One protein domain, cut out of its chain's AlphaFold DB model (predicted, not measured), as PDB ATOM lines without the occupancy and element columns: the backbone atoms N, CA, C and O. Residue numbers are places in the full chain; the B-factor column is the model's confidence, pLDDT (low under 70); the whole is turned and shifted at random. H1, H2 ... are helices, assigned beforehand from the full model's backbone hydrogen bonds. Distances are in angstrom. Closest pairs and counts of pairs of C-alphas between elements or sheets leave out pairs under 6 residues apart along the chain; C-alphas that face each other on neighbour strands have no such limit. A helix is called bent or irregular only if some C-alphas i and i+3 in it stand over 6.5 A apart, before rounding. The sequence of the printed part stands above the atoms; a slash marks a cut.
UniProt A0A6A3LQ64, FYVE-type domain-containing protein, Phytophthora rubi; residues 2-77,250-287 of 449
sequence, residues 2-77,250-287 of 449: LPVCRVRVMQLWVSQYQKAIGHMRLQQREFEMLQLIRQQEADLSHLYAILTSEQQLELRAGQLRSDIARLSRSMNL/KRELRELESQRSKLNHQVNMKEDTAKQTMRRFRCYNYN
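AT A GLANCE: This is residues 2 to 77 and 250 to 287 of the 449 residues of the protein "FYVE-type domain-containing protein" of Phytophthora rubi (UniProt A0A6A3LQ64). The model is an open V: one very long straight helix, H1, makes one arm, and after its last residue, Ile 50, a tight link turns sharply into H2, which makes the other arm together with H3, whose residues 250 to 267 pack on its side. H1 meets H2 only near this corner, and its residues 2 to 47 stick out freely; at the other arm, residues 271 to 287, of which 271 to 286 belong to H3, stick out too. The printed part has 114 residues with three named helices, in the order H1, H2, H3, and no named strand; the class is all helix. The whole is extended, with a radius of gyration of the C-alphas of 25.7 A and spans of 81 by 54 by 16 A.

HOW THE PARTS SIT: H1, residues 2 to 50, and H2, residues 53 to 75, are joined by a tight link of 2 residues. They are close but not clearly touching, with 1 pair of C-alphas within 8 A, those of Tyr 48 and Gln 56, 7.2 A apart. Their lines stand at a steep tilt of 45 degrees, and they run opposite ways. H3, residues 250 to 286, touches H2 with residues 250 to 267 alone. The closest C-alphas of H2 and H3 are those of Ala 61 and Leu 253, 5.7 A apart. H2 and H3 run the same way at a shallow tilt of 29 degrees, with their centres 19.4 A apart. H1 and H3 are apart. In H1, H2 and H3 every O i to N i+4 pair is within hydrogen-bond range.

IN THESE COORDINATES: H1 begins at C-alpha 2, at (117.908, 115.268, 138.579), and ends at C-alpha 50, at (111.751, 180.658, 107.126). It is the longest helix, with 49 residues and 72.8 A from first to last C-alpha. H2, 23 residues, measures 33.1 A from C-alpha 53 to C-alpha 75. H3, 37 residues, measures 53.2 A and ends at C-alpha 286, at (79.568, 143.997, 140.588). None of the three helices is bent or irregular.

THE WHOLE: The outline is flat, but only just, with spans of 81 by 54 by 16 A. The two C-alphas farthest apart in the domain are those of Leu 2 and Arg 251, 81.5 A. Residues 78 to 249 are cut out and not printed; C-alphas 77 and 250 are 25.5 A apart across this cut, and the link from H2 to H3 runs across it. Of the links that are printed whole, none is long. The mean pLDDT of the printed part is 89.9, and it is under 70 at residues 2 to 4, residue 75 and residue 77.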
ATOM      1  N   LEU A   2     117.055 114.061 138.619       57.25
ATOM      2  CA  LEU A   2     117.908 115.268 138.579       57.25
ATOM      3  C   LEU A   2     118.230 115.875 137.180       57.25
ATOM      4  O   LEU A   2     118.201 117.102 137.065       57.25
ATOM      5  N   PRO A   3     118.490 115.106 136.099       63.75
ATOM      6  CA  PRO A   3     118.871 115.701 134.807       63.75
ATOM      7  C   PRO A   3     117.706 116.387 134.072       63.75
ATOM      8  O   PRO A   3     117.910 117.397 133.400       63.75
ATOM      9  N   VAL A   4     116.468 115.913 134.259       65.00
ATOM     10  CA  VAL A   4     115.262 116.502 133.643       65.00
ATOM     11  C   VAL A   4     114.956 117.885 134.233       65.00
ATOM     12  O   VAL A   4     114.566 118.800 133.505       65.00
ATOM     13  N   CYS A   5     115.205 118.076 135.533       71.12
ATOM     14  CA  CYS A   5     115.071 119.379 136.186       71.12
ATOM     15  C   CYS A   5     116.092 120.391 135.646       71.12
ATOM     16  O   CYS A   5     115.736 121.539 135.395       71.12
ATOM     17  N   ARG A   6     117.336 119.968 135.383       78.94
ATOM     18  CA  ARG A   6     118.391 120.849 134.854       78.94
ATOM     19  C   ARG A   6     118.096 121.330 133.430       78.94
ATOM     20  O   ARG A   6     118.275 122.512 133.146       78.94
ATOM     21  N   VAL A   7     117.585 120.454 132.561       81.56
ATOM     22  CA  VAL A   7     117.182 120.826 131.190       81.56
ATOM     23  C   VAL A   7     116.014 121.812 131.207       81.56
ATOM     24  O   VAL A   7     116.060 122.823 130.508       81.56
ATOM     25  N   ARG A   8     114.998 121.586 132.051       80.94
ATOM     26  CA  ARG A   8     113.862 122.513 132.189       80.94
ATOM     27  C   ARG A   8     114.276 123.878 132.739       80.94
ATOM     28  O   ARG A   8     113.809 124.894 132.235       80.94
ATOM     29  N   VAL A   9     115.179 123.920 133.720       83.19
ATOM     30  CA  VAL A   9     115.716 125.185 134.253       83.19
ATOM     31  C   VAL A   9     116.503 125.942 133.181       83.19
ATOM     32  O   VAL A   9     116.278 127.134 132.999       83.19
ATOM     33  N   MET A  10     117.355 125.257 132.410       83.81
ATOM     34  CA  MET A  10     118.089 125.869 131.293       83.81
ATOM     35  C   MET A  10     117.143 126.401 130.204       83.81
ATOM     36  O   MET A  10     117.325 127.520 129.735       83.81
ATOM     37  N   GLN A  11     116.096 125.654 129.840       84.38
ATOM     38  CA  GLN A  11     115.092 126.097 128.861       84.38
ATOM     39  C   GLN A  11     114.315 127.332 129.332       84.38
ATOM     40  O   GLN A  11     114.102 128.259 128.549       84.38
ATOM     41  N   LEU A  12     113.922 127.377 130.609       86.19
ATOM     42  CA  LEU A  12     113.287 128.558 131.195       86.19
ATOM     43  C   LEU A  12     114.235 129.758 131.171       86.19
ATOM     44  O   LEU A  12     113.821 130.848 130.787       86.19
ATOM     45  N   TRP A  13     115.508 129.555 131.511       87.19
ATOM     46  CA  TRP A  13     116.508 130.620 131.512       87.19
ATOM     47  C   TRP A  13     116.752 131.182 130.105       87.19
ATOM     48  O   TRP A  13     116.705 132.395 129.911       87.19
ATOM     49  N   VAL A  14     116.887 130.313 129.096       90.19
ATOM     50  CA  VAL A  14     117.002 130.713 127.683       90.19
ATOM     51  C   VAL A  14     115.751 131.461 127.214       90.19
ATOM     52  O   VAL A  14     115.872 132.490 126.553       90.19
ATOM     53  N   SER A  15     114.550 131.002 127.585       90.00
ATOM     54  CA  SER A  15     113.296 131.683 127.234       90.00
ATOM     55  C   SER A  15     113.211 133.085 127.846       90.00
ATOM     56  O   SER A  15     112.862 134.040 127.152       90.00
ATOM     57  N   GLN A  16     113.567 133.236 129.125       88.25
ATOM     58  CA  GLN A  16     113.580 134.543 129.786       88.25
ATOM     59  C   GLN A  16     114.645 135.471 129.189       88.25
ATOM     60  O   GLN A  16     114.370 136.645 128.952       88.25
ATOM     61  N   TYR A  17     115.821 134.941 128.851       91.88
ATOM     62  CA  TYR A  17     116.881 135.706 128.197       91.88
ATOM     63  C   TYR A  17     116.474 136.187 126.793       91.88
ATOM     64  O   TYR A  17     116.666 137.351 126.446       91.88
ATOM     65  N   GLN A  18     115.819 135.335 125.998       92.19
ATOM     66  CA  GLN A  18     115.273 135.720 124.692       92.19
ATOM     67  C   GLN A  18     114.184 136.798 124.809       92.19
ATOM     68  O   GLN A  18     114.162 137.728 124.001       92.19
ATOM     69  N   LYS A  19     113.314 136.718 125.828       92.12
ATOM     70  CA  LYS A  19     112.325 137.768 126.124       92.12
ATOM     71  C   LYS A  19     112.996 139.090 126.497       92.12
ATOM     72  O   LYS A  19     112.589 140.128 125.979       92.12
ATOM     73  N   ALA A  20     114.041 139.052 127.324       92.88
ATOM     74  CA  ALA A  20     114.809 140.237 127.699       92.88
ATOM     75  C   ALA A  20     115.465 140.903 126.475       92.88
ATOM     76  O   ALA A  20     115.306 142.104 126.273       92.88
ATOM     77  N   ILE A  21     116.098 140.122 125.589       93.50
ATOM     78  CA  ILE A  21     116.638 140.631 124.315       93.50
ATOM     79  C   ILE A  21     115.526 141.234 123.445       93.50
ATOM     80  O   ILE A  21     115.722 142.274 122.814       93.50
ATOM     81  N   GLY A  22     114.357 140.589 123.395       94.81
ATOM     82  CA  GLY A  22     113.186 141.095 122.680       94.81
ATOM     83  C   GLY A  22     112.752 142.475 123.181       94.81
ATOM     84  O   GLY A  22     112.579 143.384 122.368       94.81
ATOM     85  N   HIS A  23     112.650 142.642 124.501       94.62
ATOM     86  CA  HIS A  23     112.349 143.923 125.140       94.62
ATOM     87  C   HIS A  23     113.420 144.978 124.861       94.62
ATOM     88  O   HIS A  23     113.071 146.077 124.441       94.62
ATOM     89  N   MET A  24     114.706 144.646 124.995       93.31
ATOM     90  CA  MET A  24     115.793 145.588 124.698       93.31
ATOM     91  C   MET A  24     115.763 146.062 123.242       93.31
ATOM     92  O   MET A  24     115.908 147.248 122.969       93.31
ATOM     93  N   ARG A  25     115.517 145.160 122.282       95.88
ATOM     94  CA  ARG A  25     115.371 145.533 120.865       95.88
ATOM     95  C   ARG A  25     114.143 146.402 120.615       95.88
ATOM     96  O   ARG A  25     114.166 147.230 119.711       95.88
ATOM     97  N   LEU A  26     113.057 146.189 121.360       95.62
ATOM     98  CA  LEU A  26     111.874 147.040 121.272       95.62
ATOM     99  C   LEU A  26     112.177 148.441 121.805       95.62
ATOM    100  O   LEU A  26     111.950 149.399 121.078       95.62
ATOM    101  N   GLN A  27     112.783 148.539 122.990       94.88
ATOM    102  CA  GLN A  27     113.216 149.806 123.583       94.88
ATOM    103  C   GLN A  27     114.194 150.558 122.675       94.88
ATOM    104  O   GLN A  27     114.059 151.763 122.491       94.88
ATOM    105  N   GLN A  28     115.132 149.850 122.040       95.75
ATOM    106  CA  GLN A  28     116.047 150.441 121.063       95.75
ATOM    107  C   GLN A  28     115.288 151.056 119.877       95.75
ATOM    108  O   GLN A  28     115.554 152.192 119.497       95.75
ATOM    109  N   ARG A  29     114.298 150.345 119.319       96.62
ATOM    110  CA  ARG A  29     113.460 150.878 118.231       96.62
ATOM    111  C   ARG A  29     112.590 152.051 118.676       96.62
ATOM    112  O   ARG A  29     112.386 152.972 117.893       96.62
ATOM    113  N   GLU A  30     112.056 152.014 119.893       95.75
ATOM    114  CA  GLU A  30     111.298 153.128 120.473       95.75
ATOM    115  C   GLU A  30     112.187 154.363 120.615       95.75
ATOM    116  O   GLU A  30     111.800 155.454 120.203       95.75
ATOM    117  N   PHE A  31     113.411 154.187 121.107       97.50
ATOM    118  CA  PHE A  31     114.389 155.261 121.216       97.50
ATOM    119  C   PHE A  31     114.766 155.844 119.846       97.50
ATOM    120  O   PHE A  31     114.712 157.061 119.666       97.50
ATOM    121  N   GLU A  32     115.073 154.996 118.861       96.56
ATOM    122  CA  GLU A  32     115.357 155.415 117.481       96.56
ATOM    123  C   GLU A  32     114.168 156.158 116.851       96.56
ATOM    124  O   GLU A  32     114.349 157.177 116.183       96.56
ATOM    125  N   MET A  33     112.938 155.695 117.096       96.88
ATOM    126  CA  MET A  33     111.723 156.367 116.632       96.88
ATOM    127  C   MET A  33     111.576 157.753 117.265       96.88
ATOM    128  O   MET A  33     111.310 158.719 116.556       96.88
ATOM    129  N   LEU A  34     111.779 157.873 118.579       96.75
ATOM    130  CA  LEU A  34     111.704 159.152 119.287       96.75
ATOM    131  C   LEU A  34     112.798 160.125 118.834       96.75
ATOM    132  O   LEU A  34     112.554 161.327 118.741       96.75
ATOM    133  N   GLN A  35     114.002 159.632 118.536       97.12
ATOM    134  CA  GLN A  35     115.055 160.452 117.937       97.12
ATOM    135  C   GLN A  35     114.651 160.958 116.551       97.12
ATOM    136  O   GLN A  35     114.800 162.146 116.274       97.12
ATOM    137  N   LEU A  36     114.081 160.091 115.708       97.19
ATOM    138  CA  LEU A  36     113.594 160.488 114.390       97.19
ATOM    139  C   LEU A  36     112.465 161.525 114.478       97.19
ATOM    140  O   LEU A  36     112.466 162.474 113.701       97.19
ATOM    141  N   ILE A  37     111.527 161.362 115.417       96.31
ATOM    142  CA  ILE A  37     110.441 162.327 115.644       96.31
ATOM    143  C   ILE A  37     111.020 163.684 116.041       96.31
ATOM    144  O   ILE A  37     110.704 164.679 115.399       96.31
ATOM    145  N   ARG A  38     111.936 163.725 117.016       96.25
ATOM    146  CA  ARG A  38     112.586 164.978 117.431       96.25
ATOM    147  C   ARG A  38     113.355 165.645 116.293       96.25
ATOM    148  O   ARG A  38     113.298 166.862 116.155       96.25
ATOM    149  N   GLN A  39     114.035 164.862 115.453       97.06
ATOM    150  CA  GLN A  39     114.702 165.399 114.267       97.06
ATOM    151  C   GLN A  39     113.695 166.006 113.285       97.06
ATOM    152  O   GLN A  39     113.903 167.107 112.790       97.06
ATOM    153  N   GLN A  40     112.582 165.317 113.026       96.50
ATOM    154  CA  GLN A  40     111.530 165.831 112.150       96.50
ATOM    155  C   GLN A  40     110.886 167.103 112.710       96.50
ATOM    156  O   GLN A  40     110.627 168.029 111.951       96.50
ATOM    157  N   GLU A  41     110.656 167.175 114.020       94.69
ATOM    158  CA  GLU A  41     110.150 168.377 114.689       94.69
ATOM    159  C   GLU A  41     111.130 169.550 114.565       94.69
ATOM    160  O   GLU A  41     110.703 170.673 114.284       94.69
ATOM    161  N   ALA A  42     112.436 169.300 114.703       96.19
ATOM    162  CA  ALA A  42     113.472 170.312 114.502       96.19
ATOM    163  C   ALA A  42     113.508 170.811 113.047       96.19
ATOM    164  O   ALA A  42     113.477 172.021 112.810       96.19
ATOM    165  N   ASP A  43     113.486 169.897 112.073       95.00
ATOM    166  CA  ASP A  43     113.468 170.231 110.644       95.00
ATOM    167  C   ASP A  43     112.211 171.043 110.276       95.00
ATOM    168  O   ASP A  43     112.293 172.051 109.572       95.00
ATOM    169  N   LEU A  44     111.038 170.641 110.779       93.62
ATOM    170  CA  LEU A  44     109.777 171.360 110.569       93.62
ATOM    171  C   LEU A  44     109.793 172.746 111.217       93.62
ATOM    172  O   LEU A  44     109.302 173.701 110.616       93.62
ATOM    173  N   SER A  45     110.381 172.873 112.407       93.69
ATOM    174  CA  SER A  45     110.529 174.162 113.093       93.69
ATOM    175  C   SER A  45     111.421 175.113 112.299       93.69
ATOM    176  O   SER A  45     111.090 176.289 112.151       93.69
ATOM    177  N   HIS A  46     112.511 174.601 111.722       95.00
ATOM    178  CA  HIS A  46     113.393 175.381 110.860       95.00
ATOM    179  C   HIS A  46     112.674 175.850 109.587       95.00
ATOM    180  O   HIS A  46     112.749 177.023 109.228       95.00
ATOM    181  N   LEU A  47     111.908 174.968 108.932       93.12
ATOM    182  CA  LEU A  47     111.086 175.348 107.777       93.12
ATOM    183  C   LEU A  47     110.028 176.396 108.144       93.12
ATOM    184  O   LEU A  47     109.826 177.344 107.391       93.12
ATOM    185  N   TYR A  48     109.382 176.261 109.304       92.56
ATOM    186  CA  TYR A  48     108.393 177.224 109.783       92.56
ATOM    187  C   TYR A  48     109.008 178.602 110.071       92.56
ATOM    188  O   TYR A  48     108.373 179.619 109.791       92.56
ATOM    189  N   ALA A  49     110.246 178.652 110.571       92.31
ATOM    190  CA  ALA A  49     110.967 179.897 110.843       92.31
ATOM    191  C   ALA A  49     111.326 180.692 109.571       92.31
ATOM    192  O   ALA A  49     111.441 181.912 109.633       92.31
ATOM    193  N   ILE A  50     111.471 180.018 108.424       95.75
ATOM    194  CA  ILE A  50     111.751 180.658 107.126       95.75
ATOM    195  C   ILE A  50     110.485 181.300 106.526       95.75
ATOM    196  O   ILE A  50     110.578 182.204 105.694       95.75
ATOM    197  N   LEU A  51     109.290 180.848 106.926       93.88
ATOM    198  CA  LEU A  51     108.025 181.350 106.386       93.88
ATOM    199  C   LEU A  51     107.725 182.779 106.844       93.88
ATOM    200  O   LEU A  51     107.982 183.171 107.982       93.88
ATOM    201  N   THR A  52     107.079 183.543 105.964       94.38
ATOM    202  CA  THR A  52     106.567 184.871 106.319       94.38
ATOM    203  C   THR A  52     105.428 184.768 107.334       94.38
ATOM    204  O   THR A  52     104.693 183.779 107.382       94.38
ATOM    205  N   SER A  53     105.216 185.828 108.121       90.88
ATOM    206  CA  SER A  53     104.148 185.837 109.133       90.88
ATOM    207  C   SER A  53     102.739 185.646 108.555       90.88
ATOM    208  O   SER A  53     101.858 185.172 109.261       90.88
ATOM    209  N   GLU A  54     102.511 185.994 107.286       92.25
ATOM    210  CA  GLU A  54     101.233 185.776 106.603       92.25
ATOM    211  C   GLU A  54     101.049 184.302 106.222       92.25
ATOM    212  O   GLU A  54     100.039 183.700 106.582       92.25
ATOM    213  N   GLN A  55     102.068 183.679 105.620       91.94
ATOM    214  CA  GLN A  55     102.065 182.246 105.294       91.94
ATOM    215  C   GLN A  55     101.921 181.366 106.541       91.94
ATOM    216  O   GLN A  55     101.245 180.339 106.508       91.94
ATOM    217  N   GLN A  56     102.522 181.773 107.661       94.19
ATOM    218  CA  GLN A  56     102.350 181.095 108.946       94.19
ATOM    219  C   GLN A  56     100.886 181.113 109.421       94.19
ATOM    220  O   GLN A  56     100.379 180.097 109.903       94.19
ATOM    221  N   LEU A  57     100.190 182.247 109.265       92.94
ATOM    222  CA  LEU A  57      98.773 182.369 109.621       92.94
ATOM    223  C   LEU A  57      97.893 181.513 108.699       92.94
ATOM    224  O   LEU A  57      97.011 180.811 109.191       92.94
ATOM    225  N   GLU A  58      98.167 181.505 107.392       93.38
ATOM    226  CA  GLU A  58      97.454 180.661 106.422       93.38
ATOM    227  C   GLU A  58      97.634 179.166 106.709       93.38
ATOM    228  O   GLU A  58      96.656 178.411 106.712       93.38
ATOM    229  N   LEU A  59      98.864 178.738 107.016       94.31
ATOM    230  CA  LEU A  59      99.169 177.357 107.389       94.31
ATOM    231  C   LEU A  59      98.390 176.946 108.646       94.31
ATOM    232  O   LEU A  59      97.761 175.885 108.670       94.31
ATOM    233  N   ARG A  60      98.381 177.800 109.680       94.69
ATOM    234  CA  ARG A  60      97.632 177.554 110.923       94.69
ATOM    235  C   ARG A  60      96.129 177.474 110.666       94.69
ATOM    236  O   ARG A  60      95.471 176.591 111.215       94.69
ATOM    237  N   ALA A  61      95.587 178.341 109.813       94.00
ATOM    238  CA  ALA A  61      94.171 178.320 109.459       94.00
ATOM    239  C   ALA A  61      93.810 177.028 108.710       94.00
ATOM    240  O   ALA A  61      92.829 176.366 109.045       94.00
ATOM    241  N   GLY A  62      94.653 176.598 107.765       94.44
ATOM    242  CA  GLY A  62      94.510 175.313 107.078       94.44
ATOM    243  C   GLY A  62      94.541 174.116 108.034       94.44
ATOM    244  O   GLY A  62      93.695 173.224 107.932       94.44
ATOM    245  N   GLN A  63      95.462 174.124 109.001       94.62
ATOM    246  CA  GLN A  63      95.552 173.088 110.029       94.62
ATOM    247  C   GLN A  63      94.280 173.033 110.885       94.62
ATOM    248  O   GLN A  63      93.713 171.956 111.064       94.62
ATOM    249  N   LEU A  64      93.785 174.183 111.356       95.00
ATOM    250  CA  LEU A  64      92.555 174.250 112.145       95.00
ATOM    251  C   LEU A  64      91.335 173.768 111.356       95.00
ATOM    252  O   LEU A  64      90.565 172.969 111.884       95.00
ATOM    253  N   ARG A  65      91.184 174.166 110.084       94.62
ATOM    254  CA  ARG A  65      90.105 173.665 109.210       94.62
ATOM    255  C   ARG A  65      90.148 172.140 109.073       94.62
ATOM    256  O   ARG A  65      89.119 171.477 109.194       94.62
ATOM    257  N   SER A  66      91.339 171.574 108.870       95.00
ATOM    258  CA  SER A  66      91.539 170.120 108.783       95.00
ATOM    259  C   SER A  66      91.206 169.406 110.095       95.00
ATOM    260  O   SER A  66      90.523 168.378 110.085       95.00
ATOM    261  N   ASP A  67      91.635 169.962 111.229       92.81
ATOM    262  CA  ASP A  67      91.384 169.399 112.556       92.81
ATOM    263  C   ASP A  67      89.898 169.443 112.925       92.81
ATOM    264  O   ASP A  67      89.357 168.436 113.380       92.81
ATOM    265  N   ILE A  68      89.215 170.560 112.654       93.12
ATOM    266  CA  ILE A  68      87.758 170.707 112.808       93.12
ATOM    267  C   ILE A  68      87.033 169.654 111.969       93.12
ATOM    268  O   ILE A  68      86.189 168.925 112.488       93.12
ATOM    269  N   ALA A  69      87.402 169.514 110.693       90.12
ATOM    270  CA  ALA A  69      86.794 168.536 109.798       90.12
ATOM    271  C   ALA A  69      87.077 167.085 110.229       90.12
ATOM    272  O   ALA A  69      86.259 166.192 110.008       90.12
ATOM    273  N   ARG A  70      88.240 166.818 110.836       90.81
ATOM    274  CA  ARG A  70      88.569 165.500 111.392       90.81
ATOM    275  C   ARG A  70      87.720 165.198 112.624       90.81
ATOM    276  O   ARG A  70      87.135 164.121 112.675       90.81
ATOM    277  N   LEU A  71      87.638 166.139 113.567       87.44
ATOM    278  CA  LEU A  71      86.873 166.001 114.811       87.44
ATOM    279  C   LEU A  71      85.372 165.844 114.550       87.44
ATOM    280  O   LEU A  71      84.719 165.013 115.182       87.44
ATOM    281  N   SER A  72      84.825 166.603 113.598       84.81
ATOM    282  CA  SER A  72      83.409 166.501 113.239       84.81
ATOM    283  C   SER A  72      83.071 165.122 112.668       84.81
ATOM    284  O   SER A  72      82.107 164.497 113.117       84.81
ATOM    285  N   ARG A  73      83.910 164.599 111.757       85.88
ATOM    286  CA  ARG A  73      83.753 163.255 111.178       85.88
ATOM    287  C   ARG A  73      83.931 162.140 112.201       85.88
ATOM    288  O   ARG A  73      83.177 161.176 112.165       85.88
ATOM    289  N   SER A  74      84.912 162.239 113.099       79.62
ATOM    290  CA  SER A  74      85.191 161.154 114.049       79.62
ATOM    291  C   SER A  74      84.091 160.967 115.093       79.62
ATOM    292  O   SER A  74      83.959 159.877 115.637       79.62
ATOM    293  N   MET A  75      83.312 162.012 115.387       67.56
ATOM    294  CA  MET A  75      82.368 162.019 116.511       67.56
ATOM    295  C   MET A  75      80.904 162.256 116.102       67.56
ATOM    296  O   MET A  75      80.056 162.430 116.989       67.56
ATOM    297  N   ASN A  76      80.600 162.257 114.791       70.81
ATOM    298  CA  ASN A  76      79.287 162.602 114.218       70.81
ATOM    299  C   ASN A  76      78.689 163.850 114.897       70.81
ATOM    300  O   ASN A  76      77.558 163.834 115.387       70.81
ATOM    301  N   LEU A  77      79.499 164.900 115.042       69.44
ATOM    302  CA  LEU A  77      79.075 166.142 115.689       69.44
ATOM    303  C   LEU A  77      78.400 167.039 114.652       69.44
ATOM    304  O   LEU A  77      78.922 167.215 113.550       69.44
ATOM    305  N   LYS A 250      93.846 186.778 110.750       93.56
ATOM    306  CA  LYS A 250      93.749 186.752 112.220       93.56
ATOM    307  C   LYS A 250      92.303 186.647 112.712       93.56
ATOM    308  O   LYS A 250      92.067 185.991 113.726       93.56
ATOM    309  N   ARG A 251      91.346 187.310 112.049       93.75
ATOM    310  CA  ARG A 251      89.914 187.181 112.370       93.75
ATOM    311  C   ARG A 251      89.432 185.759 112.100       93.75
ATOM    312  O   ARG A 251      88.824 185.171 112.988       93.75
ATOM    313  N   GLU A 252      89.773 185.202 110.940       94.19
ATOM    314  CA  GLU A 252      89.433 183.823 110.576       94.19
ATOM    315  C   GLU A 252      90.012 182.813 111.580       94.19
ATOM    316  O   GLU A 252      89.305 181.927 112.049       94.19
ATOM    317  N   LEU A 253      91.273 182.979 111.986       95.69
ATOM    318  CA  LEU A 253      91.902 182.110 112.984       95.69
ATOM    319  C   LEU A 253      91.162 182.104 114.320       95.69
ATOM    320  O   LEU A 253      90.947 181.030 114.876       95.69
ATOM    321  N   ARG A 254      90.746 183.273 114.824       96.19
ATOM    322  CA  ARG A 254      89.973 183.353 116.074       96.19
ATOM    323  C   ARG A 254      88.641 182.617 115.964       96.19
ATOM    324  O   ARG A 254      88.240 181.944 116.911       96.19
ATOM    325  N   GLU A 255      87.980 182.717 114.814       96.00
ATOM    326  CA  GLU A 255      86.731 181.998 114.567       96.00
ATOM    327  C   GLU A 255      86.960 180.481 114.512       96.00
ATOM    328  O   GLU A 255      86.296 179.729 115.222       96.00
ATOM    329  N   LEU A 256      87.966 180.017 113.767       95.75
ATOM    330  CA  LEU A 256      88.315 178.594 113.703       95.75
ATOM    331  C   LEU A 256      88.723 178.034 115.078       95.75
ATOM    332  O   LEU A 256      88.347 176.918 115.438       95.75
ATOM    333  N   GLU A 257      89.459 178.798 115.886       96.06
ATOM    334  CA  GLU A 257      89.807 178.408 117.257       96.06
ATOM    335  C   GLU A 257      88.564 178.297 118.152       96.06
ATOM    336  O   GLU A 257      88.429 177.321 118.897       96.06
ATOM    337  N   SER A 258      87.619 179.234 118.026       96.25
ATOM    338  CA  SER A 258      86.316 179.183 118.702       96.25
ATOM    339  C   SER A 258      85.517 177.938 118.297       96.25
ATOM    340  O   SER A 258      85.049 177.188 119.158       96.25
ATOM    341  N   GLN A 259      85.427 177.643 116.997       94.44
ATOM    342  CA  GLN A 259      84.746 176.450 116.480       94.44
ATOM    343  C   GLN A 259      85.387 175.152 116.985       94.44
ATOM    344  O   GLN A 259      84.685 174.251 117.454       94.44
ATOM    345  N   ARG A 260      86.721 175.062 116.959       94.50
ATOM    346  CA  ARG A 260      87.455 173.913 117.505       94.50
ATOM    347  C   ARG A 260      87.199 173.741 119.003       94.50
ATOM    348  O   ARG A 260      87.008 172.614 119.453       94.50
ATOM    349  N   SER A 261      87.168 174.834 119.766       94.56
ATOM    350  CA  SER A 261      86.871 174.808 121.203       94.56
ATOM    351  C   SER A 261      85.463 174.271 121.481       94.56
ATOM    352  O   SER A 261      85.296 173.358 122.291       94.56
ATOM    353  N   LYS A 262      84.456 174.743 120.731       92.94
ATOM    354  CA  LYS A 262      83.073 174.239 120.815       92.94
ATOM    355  C   LYS A 262      82.994 172.738 120.524       92.94
ATOM    356  O   LYS A 262      82.340 172.009 121.268       92.94
ATOM    357  N   LEU A 263      83.676 172.258 119.479       90.62
ATOM    358  CA  LEU A 263      83.718 170.827 119.158       90.62
ATOM    359  C   LEU A 263      84.404 170.013 120.257       90.62
ATOM    360  O   LEU A 263      83.859 168.998 120.681       90.62
ATOM    361  N   ASN A 264      85.549 170.467 120.769       92.50
ATOM    362  CA  ASN A 264      86.238 169.797 121.873       92.50
ATOM    363  C   ASN A 264      85.368 169.718 123.135       92.50
ATOM    364  O   ASN A 264      85.354 168.685 123.800       92.50
ATOM    365  N   HIS A 265      84.604 170.767 123.445       92.75
ATOM    366  CA  HIS A 265      83.655 170.732 124.554       92.75
ATOM    367  C   HIS A 265      82.579 169.654 124.343       92.75
ATOM    368  O   HIS A 265      82.319 168.862 125.247       92.75
ATOM    369  N   GLN A 266      82.012 169.549 123.136       91.19
ATOM    370  CA  GLN A 266      81.056 168.482 122.813       91.19
ATOM    371  C   GLN A 266      81.679 167.083 122.921       91.19
ATOM    372  O   GLN A 266      81.025 166.159 123.406       91.19
ATOM    373  N   VAL A 267      82.937 166.919 122.496       90.38
ATOM    374  CA  VAL A 267      83.685 165.665 122.675       90.38
ATOM    375  C   VAL A 267      83.799 165.327 124.157       90.38
ATOM    376  O   VAL A 267      83.412 164.228 124.545       90.38
ATOM    377  N   ASN A 268      84.224 166.277 124.992       91.19
ATOM    378  CA  ASN A 268      84.371 166.052 126.429       91.19
ATOM    379  C   ASN A 268      83.037 165.667 127.096       91.19
ATOM    380  O   ASN A 268      82.984 164.712 127.862       91.19
ATOM    381  N   MET A 269      81.933 166.331 126.736       91.69
ATOM    382  CA  MET A 269      80.599 165.983 127.246       91.69
ATOM    383  C   MET A 269      80.183 164.549 126.875       91.69
ATOM    384  O   MET A 269      79.627 163.817 127.701       91.69
ATOM    385  N   LYS A 270      80.471 164.113 125.641       89.31
ATOM    386  CA  LYS A 270      80.215 162.731 125.208       89.31
ATOM    387  C   LYS A 270      81.113 161.733 125.939       89.31
ATOM    388  O   LYS A 270      80.631 160.674 126.340       89.31
ATOM    389  N   GLU A 271      82.386 162.059 126.139       90.44
ATOM    390  CA  GLU A 271      83.312 161.226 126.908       90.44
ATOM    391  C   GLU A 271      82.860 161.064 128.358       90.44
ATOM    392  O   GLU A 271      82.869 159.950 128.879       90.44
ATOM    393  N   ASP A 272      82.412 162.136 129.004       89.75
ATOM    394  CA  ASP A 272      81.938 162.084 130.386       89.75
ATOM    395  C   ASP A 272      80.639 161.280 130.507       89.75
ATOM    396  O   ASP A 272      80.511 160.437 131.401       89.75
ATOM    397  N   THR A 273      79.734 161.414 129.536       90.12
ATOM    398  CA  THR A 273      78.535 160.566 129.432       90.12
ATOM    399  C   THR A 273      78.905 159.087 129.265       90.12
ATOM    400  O   THR A 273      78.334 158.211 129.924       90.12
ATOM    401  N   ALA A 274      79.895 158.779 128.423       89.12
ATOM    402  CA  ALA A 274      80.383 157.416 128.229       89.12
ATOM    403  C   ALA A 274      81.037 156.862 129.507       89.12
ATOM    404  O   ALA A 274      80.753 155.729 129.905       89.12
ATOM    405  N   LYS A 275      81.848 157.666 130.208       88.75
ATOM    406  CA  LYS A 275      82.439 157.304 131.508       88.75
ATOM    407  C   LYS A 275      81.353 157.016 132.543       88.75
ATOM    408  O   LYS A 275      81.448 156.007 133.241       88.75
ATOM    409  N   GLN A 276      80.318 157.851 132.637       87.44
ATOM    410  CA  GLN A 276      79.203 157.644 133.563       87.44
ATOM    411  C   GLN A 276      78.427 156.364 133.233       87.44
ATOM    412  O   GLN A 276      78.130 155.565 134.120       87.44
ATOM    413  N   THR A 277      78.177 156.118 131.948       87.56
ATOM    414  CA  THR A 277      77.534 154.890 131.468       87.56
ATOM    415  C   THR A 277      78.349 153.656 131.862       87.56
ATOM    416  O   THR A 277      77.820 152.722 132.464       87.56
ATOM    417  N   MET A 278      79.664 153.678 131.630       85.12
ATOM    418  CA  MET A 278      80.575 152.598 132.029       85.12
ATOM    419  C   MET A 278      80.608 152.380 133.544       85.12
ATOM    420  O   MET A 278      80.682 151.237 133.999       85.12
ATOM    421  N   ARG A 279      80.526 153.447 134.346       84.31
ATOM    422  CA  ARG A 279      80.414 153.329 135.810       84.31
ATOM    423  C   ARG A 279      79.125 152.647 136.219       84.31
ATOM    424  O   ARG A 279      79.181 151.714 137.011       84.31
ATOM    425  N   ARG A 280      77.993 153.045 135.638       82.62
ATOM    426  CA  ARG A 280      76.697 152.416 135.909       82.62
ATOM    427  C   ARG A 280      76.720 150.925 135.576       82.62
ATOM    428  O   ARG A 280      76.262 150.118 136.380       82.62
ATOM    429  N   PHE A 281      77.331 150.555 134.449       84.75
ATOM    430  CA  PHE A 281      77.548 149.151 134.098       84.75
ATOM    431  C   PHE A 281      78.413 148.411 135.125       84.75
ATOM    432  O   PHE A 281      78.097 147.276 135.472       84.75
ATOM    433  N   ARG A 282      79.474 149.036 135.650       83.06
ATOM    434  CA  ARG A 282      80.299 148.439 136.715       83.06
ATOM    435  C   ARG A 282      79.525 148.278 138.025       83.06
ATOM    436  O   ARG A 282      79.570 147.192 138.591       83.06
ATOM    437  N   CYS A 283      78.790 149.297 138.477       82.06
ATOM    438  CA  CYS A 283      77.946 149.193 139.673       82.06
ATOM    439  C   CYS A 283      76.957 148.033 139.548       82.06
ATOM    440  O   CYS A 283      76.858 147.213 140.454       82.06
ATOM    441  N   TYR A 284      76.291 147.924 138.395       79.31
ATOM    442  CA  TYR A 284      75.342 146.847 138.122       79.31
ATOM    443  C   TYR A 284      76.011 145.463 138.104       79.31
ATOM    444  O   TYR A 284      75.569 144.559 138.806       79.31
ATOM    445  N   ASN A 285      77.104 145.293 137.351       84.56
ATOM    446  CA  ASN A 285      77.758 143.988 137.193       84.56
ATOM    447  C   ASN A 285      78.412 143.470 138.481       84.56
ATOM    448  O   ASN A 285      78.487 142.258 138.677       84.56
ATOM    449  N   TYR A 286      78.883 144.366 139.349       82.00
ATOM    450  CA  TYR A 286      79.568 143.997 140.588       82.00
ATOM    451  C   TYR A 286      78.715 144.204 141.850       82.00
ATOM    452  O   TYR A 286      79.221 144.004 142.951       82.00
ATOM    453  N   ASN A 287      77.438 144.588 141.713       83.50
ATOM    454  CA  ASN A 287      76.564 145.016 142.816       83.50
ATOM    455  C   ASN A 287      77.239 146.039 143.752       83.50
ATOM    456  O   ASN A 287      77.080 145.986 144.972       83.50
TER     457      ASN A 287